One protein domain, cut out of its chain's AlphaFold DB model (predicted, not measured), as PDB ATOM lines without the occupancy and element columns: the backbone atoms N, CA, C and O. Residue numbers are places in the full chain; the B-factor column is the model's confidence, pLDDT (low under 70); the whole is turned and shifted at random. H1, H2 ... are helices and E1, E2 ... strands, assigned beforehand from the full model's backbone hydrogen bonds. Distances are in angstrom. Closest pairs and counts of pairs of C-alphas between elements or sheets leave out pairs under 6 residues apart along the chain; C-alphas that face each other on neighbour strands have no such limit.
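Overview. This is residues 144 to 201 of the 207 residues of the protein "Hydrogenase, component E-formate hydrogenlyase subunit 5-like protein" of Methanotorris formicicus Mc-S-70 (UniProt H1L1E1). A narrow, twisted sheet of three strands, E1 to E3, has a tail that sticks out from it, residues 189 to 201, with the one short helix H1 in that tail. The tail makes much of the length, and the sheet has no named helix on it. The printed part has 58 residues, under half of them in named elements, in the order E1, E2, E3, H1; the sheet order is E1, E2, E3, antiparallel throughout, and the class is mixed, helices and strands. The whole is extended, with a radius of gyration of the C-alphas of 17.2 A and spans of 59 by 23 by 11 A.

Arrangement. After residues 144 to 150, E1, residues 151 to 156, forms a hairpin with E2, residues 168 to 174, at 156 degrees between their directions; N 154 and O 171 are 3.0 A apart, within hydrogen-bond range. E2 and E3, residues 177 to 184, form a second hairpin at 164 degrees, with N 170 and O 182 at 2.8 A. The three strands make a meander, each the antiparallel neighbour of the one before, with E1 and E3 as edge strands. E3 bends by 55 degrees at residue 180. H1, residues 192 to 198, is not on the sheet and is apart from E1 and E2; every O i to N i+4 pair in it is within hydrogen-bond range.

Along the chain. E1 begins at C-alpha 151 (-53.933, -14.747, 49.191) and is 16.7 A long. E2 is 19.6 A and E3 20.3 A long. H1, 9.8 A long, ends at C-alpha 198 (-17.609, -44.032, 34.129).

Size, cuts and confidence. The C-alphas of Glu 149 and Glu 201, the two farthest apart, are 59.9 A apart. The printed part has no cut. The link from E1 to E2, 11 residues, is long. Residues 160 to 162 in it have pLDDT under 70.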
ATOM      1  N   PHE A 144     -47.718 -23.765  41.431       92.00
ATOM      2  CA  PHE A 144     -49.127 -23.847  41.797       92.00
ATOM      3  C   PHE A 144     -49.555 -22.586  42.552       92.00
ATOM      4  O   PHE A 144     -48.869 -22.146  43.481       92.00
ATOM      5  N   GLU A 145     -50.702 -22.038  42.165       92.19
ATOM      6  CA  GLU A 145     -51.252 -20.798  42.706       92.19
ATOM      7  C   GLU A 145     -52.644 -21.068  43.270       92.19
ATOM      8  O   GLU A 145     -53.421 -21.826  42.686       92.19
ATOM      9  N   VAL A 146     -52.946 -20.450  44.410       93.81
ATOM     10  CA  VAL A 146     -54.303 -20.395  44.956       93.81
ATOM     11  C   VAL A 146     -54.852 -18.995  44.696       93.81
ATOM     12  O   VAL A 146     -54.169 -18.008  44.959       93.81
ATOM     13  N   GLU A 147     -56.069 -18.906  44.167       93.88
ATOM     14  CA  GLU A 147     -56.728 -17.632  43.857       93.88
ATOM     15  C   GLU A 147     -57.572 -17.135  45.039       93.88
ATOM     16  O   GLU A 147     -58.285 -17.911  45.677       93.88
ATOM     17  N   GLY A 148     -57.498 -15.836  45.333       93.50
ATOM     18  CA  GLY A 148     -58.273 -15.176  46.384       93.50
ATOM     19  C   GLY A 148     -57.711 -13.795  46.721       93.50
ATOM     20  O   GLY A 148     -56.523 -13.550  46.534       93.50
ATOM     21  N   GLU A 149     -58.560 -12.887  47.206       93.81
ATOM     22  CA  GLU A 149     -58.194 -11.478  47.444       93.81
ATOM     23  C   GLU A 149     -57.117 -11.312  48.529       93.81
ATOM     24  O   GLU A 149     -56.202 -10.508  48.380       93.81
ATOM     25  N   GLU A 150     -57.182 -12.119  49.590       94.62
ATOM     26  CA  GLU A 150     -56.237 -12.072  50.715       94.62
ATOM     27  C   GLU A 150     -55.076 -13.075  50.578       94.62
ATOM     28  O   GLU A 150     -54.276 -13.254  51.505       94.62
ATOM     29  N   ILE A 151     -54.980 -13.756  49.429       95.69
ATOM     30  CA  ILE A 151     -53.933 -14.747  49.191       95.69
ATOM     31  C   ILE A 151     -52.653 -14.049  48.752       95.69
ATOM     32  O   ILE A 151     -52.634 -13.247  47.823       95.69
ATOM     33  N   HIS A 152     -51.549 -14.410  49.397       94.69
ATOM     34  CA  HIS A 152     -50.218 -13.959  49.019       94.69
ATOM     35  C   HIS A 152     -49.244 -15.133  48.960       94.69
ATOM     36  O   HIS A 152     -49.444 -16.181  49.579       94.69
ATOM     37  N   GLN A 153     -48.171 -14.956  48.191       94.56
ATOM     38  CA  GLN A 153     -47.127 -15.961  48.051       94.56
ATOM     39  C   GLN A 153     -45.872 -15.558  48.815       94.56
ATOM     40  O   GLN A 153     -45.400 -14.427  48.700       94.56
ATOM     41  N   VAL A 154     -45.277 -16.519  49.516       93.62
ATOM     42  CA  VAL A 154     -43.958 -16.366  50.135       93.62
ATOM     43  C   VAL A 154     -42.993 -17.335  49.463       93.62
ATOM     44  O   VAL A 154     -43.315 -18.504  49.245       93.62
ATOM     45  N   ALA A 155     -41.812 -16.842  49.102       91.25
ATOM     46  CA  ALA A 155     -40.753 -17.630  48.484       91.25
ATOM     47  C   ALA A 155     -39.525 -17.655  49.393       91.25
ATOM     48  O   ALA A 155     -39.052 -16.603  49.823       91.25
ATOM     49  N   VAL A 156     -38.998 -18.848  49.659       90.25
ATOM     50  CA  VAL A 156     -37.802 -19.052  50.485       90.25
ATOM     51  C   VAL A 156     -36.859 -20.019  49.776       90.25
ATOM     52  O   VAL A 156     -37.312 -21.020  49.228       90.25
ATOM     53  N   GLY A 157     -35.553 -19.746  49.805       86.88
ATOM     54  CA  GLY A 157     -34.529 -20.581  49.173       86.88
ATOM     55  C   GLY A 157     -33.780 -19.871  48.036       86.88
ATOM     56  O   GLY A 157     -33.925 -18.660  47.869       86.88
ATOM     57  N   PRO A 158     -32.930 -20.591  47.280       80.69
ATOM     58  CA  PRO A 158     -32.703 -22.036  47.366       80.69
ATOM     59  C   PRO A 158     -31.798 -22.459  48.534       80.69
ATOM     60  O   PRO A 158     -31.681 -23.641  48.833       80.69
ATOM     61  N   VAL A 159     -31.154 -21.505  49.213       77.69
ATOM     62  CA  VAL A 159     -30.372 -21.764  50.428       77.69
ATOM     63  C   VAL A 159     -31.165 -21.255  51.623       77.69
ATOM     64  O   VAL A 159     -31.375 -20.053  51.772       77.69
ATOM     65  N   HIS A 160     -31.611 -22.171  52.475       65.12
ATOM     66  CA  HIS A 160     -32.249 -21.851  53.747       65.12
ATOM     67  C   HIS A 160     -31.531 -22.616  54.856       65.12
ATOM     68  O   HIS A 160     -31.186 -23.769  54.628       65.12
ATOM     69  N   ALA A 161     -31.261 -21.943  55.986       60.88
ATOM     70  CA  ALA A 161     -30.634 -22.454  57.216       60.88
ATOM     71  C   ALA A 161     -29.787 -23.727  57.004       60.88
ATOM     72  O   ALA A 161     -30.355 -24.810  57.008       60.88
ATOM     73  N   GLY A 162     -28.465 -23.590  56.792       60.47
ATOM     74  CA  GLY A 162     -27.517 -24.586  56.232       60.47
ATOM     75  C   GLY A 162     -27.354 -25.957  56.920       60.47
ATOM     76  O   GLY A 162     -26.235 -26.416  57.115       60.47
ATOM     77  N   ILE A 163     -28.459 -26.603  57.276       70.25
ATOM     78  CA  ILE A 163     -28.607 -27.904  57.928       70.25
ATOM     79  C   ILE A 163     -29.291 -28.898  56.968       70.25
ATOM     80  O   ILE A 163     -29.026 -30.093  57.054       70.25
ATOM     81  N   ILE A 164     -30.141 -28.426  56.045       80.81
ATOM     82  CA  ILE A 164     -30.919 -29.265  55.112       80.81
ATOM     83  C   ILE A 164     -30.447 -29.127  53.656       80.81
ATOM     84  O   ILE A 164     -29.644 -28.246  53.335       80.81
ATOM     85  N   GLU A 165     -30.943 -30.001  52.769       86.38
ATOM     86  CA  GLU A 165     -30.670 -29.886  51.331       86.38
ATOM     87  C   GLU A 165     -31.149 -28.520  50.792       86.38
ATOM     88  O   GLU A 165     -32.217 -28.045  51.194       86.38
ATOM     89  N   PRO A 166     -30.403 -27.884  49.868       88.56
ATOM     90  CA  PRO A 166     -30.868 -26.692  49.176       88.56
ATOM     91  C   PRO A 166     -32.162 -26.956  48.405       88.56
ATOM     92  O   PRO A 166     -32.228 -27.844  47.552       88.56
ATOM     93  N   GLY A 167     -33.169 -26.132  48.665       89.19
ATOM     94  CA  GLY A 167     -34.473 -26.227  48.038       89.19
ATOM     95  C   GLY A 167     -35.188 -24.886  47.993       89.19
ATOM     96  O   GLY A 167     -34.918 -23.989  48.793       89.19
ATOM     97  N   HIS A 168     -36.097 -24.748  47.032       90.62
ATOM     98  CA  HIS A 168     -36.987 -23.595  46.918       90.62
ATOM     99  C   HIS A 168     -38.375 -23.971  47.428       90.62
ATOM    100  O   HIS A 168     -38.985 -24.930  46.964       90.62
ATOM    101  N   PHE A 169     -38.880 -23.185  48.366       91.50
ATOM    102  CA  PHE A 169     -40.150 -23.392  49.047       91.50
ATOM    103  C   PHE A 169     -41.091 -22.261  48.644       91.50
ATOM    104  O   PHE A 169     -40.796 -21.081  48.862       91.50
ATOM    105  N   ARG A 170     -42.210 -22.616  48.013       93.50
ATOM    106  CA  ARG A 170     -43.251 -21.678  47.594       93.50
ATOM    107  C   ARG A 170     -44.501 -21.916  48.422       93.50
ATOM    108  O   ARG A 170     -45.184 -22.925  48.252       93.50
ATOM    109  N   PHE A 171     -44.801 -20.961  49.285       95.38
ATOM    110  CA  PHE A 171     -45.995 -20.962  50.114       95.38
ATOM    111  C   PHE A 171     -47.090 -20.145  49.433       95.38
ATOM    112  O   PHE A 171     -46.816 -19.058  48.927       95.38
ATOM    113  N   ASN A 172     -48.318 -20.657  49.444       96.94
ATOM    114  CA  ASN A 172     -49.530 -19.866  49.251       96.94
ATOM    115  C   ASN A 172     -50.174 -19.686  50.631       96.94
ATOM    116  O   ASN A 172     -50.449 -20.691  51.294       96.94
ATOM    117  N   CYS A 173     -50.386 -18.442  51.060       96.81
ATOM    118  CA  CYS A 173     -50.784 -18.106  52.426       96.81
ATOM    119  C   CYS A 173     -51.993 -17.162  52.482       96.81
ATOM    120  O   CYS A 173     -52.171 -16.331  51.594       96.81
ATOM    121  N   ILE A 174     -52.755 -17.240  53.577       96.44
ATOM    122  CA  ILE A 174     -53.695 -16.204  54.039       96.44
ATOM    123  C   ILE A 174     -53.251 -15.791  55.442       96.44
ATOM    124  O   ILE A 174     -53.300 -16.600  56.372       96.44
ATOM    125  N   GLY A 175     -52.776 -14.553  55.599       93.31
ATOM    126  CA  GLY A 175     -52.056 -14.146  56.810       93.31
ATOM    127  C   GLY A 175     -50.928 -15.134  57.147       93.31
ATOM    128  O   GLY A 175     -50.039 -15.371  56.336       93.31
ATOM    129  N   GLU A 176     -50.998 -15.754  58.323       94.56
ATOM    130  CA  GLU A 176     -50.025 -16.755  58.793       94.56
ATOM    131  C   GLU A 176     -50.403 -18.206  58.422       94.56
ATOM    132  O   GLU A 176     -49.640 -19.140  58.672       94.56
ATOM    133  N   THR A 177     -51.577 -18.423  57.817       95.12
ATOM    134  CA  THR A 177     -52.061 -19.761  57.441       95.12
ATOM    135  C   THR A 177     -51.479 -20.191  56.100       95.12
ATOM    136  O   THR A 177     -51.733 -19.548  55.083       95.12
ATOM    137  N   ILE A 178     -50.761 -21.317  56.077       96.25
ATOM    138  CA  ILE A 178     -50.249 -21.935  54.846       96.25
ATOM    139  C   ILE A 178     -51.345 -22.810  54.227       96.25
ATOM    140  O   ILE A 178     -51.742 -23.817  54.810       96.25
ATOM    141  N   LEU A 179     -51.799 -22.453  53.027       96.12
ATOM    142  CA  LEU A 179     -52.762 -23.238  52.248       96.12
ATOM    143  C   LEU A 179     -52.083 -24.327  51.421       96.12
ATOM    144  O   LEU A 179     -52.597 -25.433  51.288       96.12
ATOM    145  N   ASN A 180     -50.928 -24.002  50.840       96.12
ATOM    146  CA  ASN A 180     -50.146 -24.934  50.042       96.12
ATOM    147  C   ASN A 180     -48.656 -24.620  50.162       96.12
ATOM    148  O   ASN A 180     -48.258 -23.457  50.097       96.12
ATOM    149  N   LEU A 181     -47.846 -25.673  50.257       94.38
ATOM    150  CA  LEU A 181     -46.397 -25.610  50.153       94.38
ATOM    151  C   LEU A 181     -45.950 -26.450  48.957       94.38
ATOM    152  O   LEU A 181     -46.047 -27.674  48.965       94.38
ATOM    153  N   GLU A 182     -45.413 -25.785  47.943       93.44
ATOM    154  CA  GLU A 182     -44.682 -26.444  46.871       93.44
ATOM    155  C   GLU A 182     -43.177 -26.413  47.169       93.44
ATOM    156  O   GLU A 182     -42.595 -25.343  47.354       93.44
ATOM    157  N   ILE A 183     -42.550 -27.592  47.193       90.56
ATOM    158  CA  ILE A 183     -41.120 -27.764  47.465       90.56
ATOM    159  C   ILE A 183     -40.401 -28.183  46.186       90.56
ATOM    160  O   ILE A 183     -40.793 -29.143  45.518       90.56
ATOM    161  N   GLN A 184     -39.314 -27.486  45.878       89.81
ATOM    162  CA  GLN A 184     -38.368 -27.830  44.829       89.81
ATOM    163  C   GLN A 184     -37.043 -28.249  45.437       89.81
ATOM    164  O   GLN A 184     -36.398 -27.472  46.134       89.81
ATOM    165  N   HIS A 185     -36.615 -29.446  45.078       89.44
ATOM    166  CA  HIS A 185     -35.338 -30.037  45.450       89.44
ATOM    167  C   HIS A 185     -34.435 -30.159  44.221       89.44
ATOM    168  O   HIS A 185     -34.728 -29.568  43.179       89.44
ATOM    169  N   GLY A 186     -33.318 -30.878  44.351       89.25
ATOM    170  CA  GLY A 186     -32.464 -31.243  43.211       89.25
ATOM    171  C   GLY A 186     -31.404 -30.209  42.822       89.25
ATOM    172  O   GLY A 186     -30.622 -30.456  41.906       89.25
ATOM    173  N   TYR A 187     -31.295 -29.098  43.559       88.88
ATOM    174  CA  TYR A 187     -30.278 -28.053  43.356       88.88
ATOM    175  C   TYR A 187     -28.835 -28.563  43.518       88.88
ATOM    176  O   TYR A 187     -27.906 -27.982  42.964       88.88
ATOM    177  N   GLN A 188     -28.631 -29.651  44.270       88.88
ATOM    178  CA  GLN A 188     -27.324 -30.296  44.462       88.88
ATOM    179  C   GLN A 188     -27.073 -31.482  43.520       88.88
ATOM    180  O   GLN A 188     -26.155 -32.277  43.756       88.88
ATOM    181  N   HIS A 189     -27.872 -31.652  42.464       90.50
ATOM    182  CA  HIS A 189     -27.640 -32.734  41.519       90.50
ATOM    183  C   HIS A 189     -26.282 -32.576  40.815       90.50
ATOM    184  O   HIS A 189     -25.996 -31.565  40.181       90.50
ATOM    185  N   ARG A 190     -25.435 -33.606  40.930       89.25
ATOM    186  CA  ARG A 190     -24.060 -33.632  40.390       89.25
ATOM    187  C   ARG A 190     -23.832 -34.735  39.353       89.25
ATOM    188  O   ARG A 190     -22.701 -34.943  38.928       89.25
ATOM    189  N   GLY A 191     -24.875 -35.479  38.982       89.44
ATOM    190  CA  GLY A 191     -24.754 -36.609  38.054       89.44
ATOM    191  C   GLY A 191     -23.927 -37.784  38.594       89.44
ATOM    192  O   GLY A 191     -23.309 -38.498  37.808       89.44
ATOM    193  N   VAL A 192     -23.893 -37.991  39.917       88.88
ATOM    194  CA  VAL A 192     -23.034 -39.005  40.566       88.88
ATOM    195  C   VAL A 192     -23.299 -40.417  40.038       88.88
ATOM    196  O   VAL A 192     -22.350 -41.141  39.770       88.88
ATOM    197  N   GLU A 193     -24.557 -40.797  39.803       87.44
ATOM    198  CA  GLU A 193     -24.897 -42.117  39.245       87.44
ATOM    199  C   GLU A 193     -24.222 -42.366  37.890       87.44
ATOM    200  O   GLU A 193     -23.638 -43.423  37.659       87.44
ATOM    201  N   LYS A 194     -24.219 -41.362  37.004       85.56
ATOM    202  CA  LYS A 194     -23.506 -41.441  35.723       85.56
ATOM    203  C   LYS A 194     -21.994 -41.438  35.915       85.56
ATOM    204  O   LYS A 194     -21.295 -42.113  35.166       85.56
ATOM    205  N   GLN A 195     -21.480 -40.702  36.897       88.12
ATOM    206  CA  GLN A 195     -20.050 -40.704  37.204       88.12
ATOM    207  C   GLN A 195     -19.583 -42.069  37.720       88.12
ATOM    208  O   GLN A 195     -18.510 -42.503  37.320       88.12
ATOM    209  N   LEU A 196     -20.389 -42.773  38.522       87.19
ATOM    210  CA  LEU A 196     -20.074 -44.121  39.013       87.19
ATOM    211  C   LEU A 196     -19.945 -45.147  37.880       87.19
ATOM    212  O   LEU A 196     -19.082 -46.011  37.942       87.19
ATOM    213  N   LEU A 197     -20.738 -45.024  36.812       83.62
ATOM    214  CA  LEU A 197     -20.623 -45.904  35.638       83.62
ATOM    215  C   LEU A 197     -19.364 -45.646  34.794       83.62
ATOM    216  O   LEU A 197     -18.983 -46.492  33.991       83.62
ATOM    217  N   ASN A 198     -18.747 -44.472  34.939       84.06
ATOM    218  CA  ASN A 198     -17.609 -44.032  34.129       84.06
ATOM    219  C   ASN A 198     -16.326 -43.838  34.953       84.06
ATOM    220  O   ASN A 198     -15.308 -43.396  34.413       84.06
ATOM    221  N   CYS A 199     -16.360 -44.102  36.261       85.06
ATOM    222  CA  CYS A 199     -15.190 -43.951  37.110       85.06
ATOM    223  C   CYS A 199     -14.248 -45.150  36.947       85.06
ATOM    224  O   CYS A 199     -14.621 -46.222  36.473       85.06
ATOM    225  N   LYS A 200     -12.979 -44.953  37.318       85.12
ATOM    226  CA  LYS A 200     -12.017 -46.057  37.375       85.12
ATOM    227  C   LYS A 200     -12.483 -47.054  38.429       85.12
ATOM    228  O   LYS A 200     -12.918 -46.633  39.497       85.12
ATOM    229  N   GLU A 201     -12.281 -48.341  38.175       82.50
ATOM    230  CA  GLU A 201     -12.629 -49.420  39.109       82.50
ATOM    231  C   GLU A 201     -12.037 -49.188  40.510       82.50
ATOM    232  O   GLU A 201     -12.723 -49.346  41.512       82.50
TER     233      GLU A 201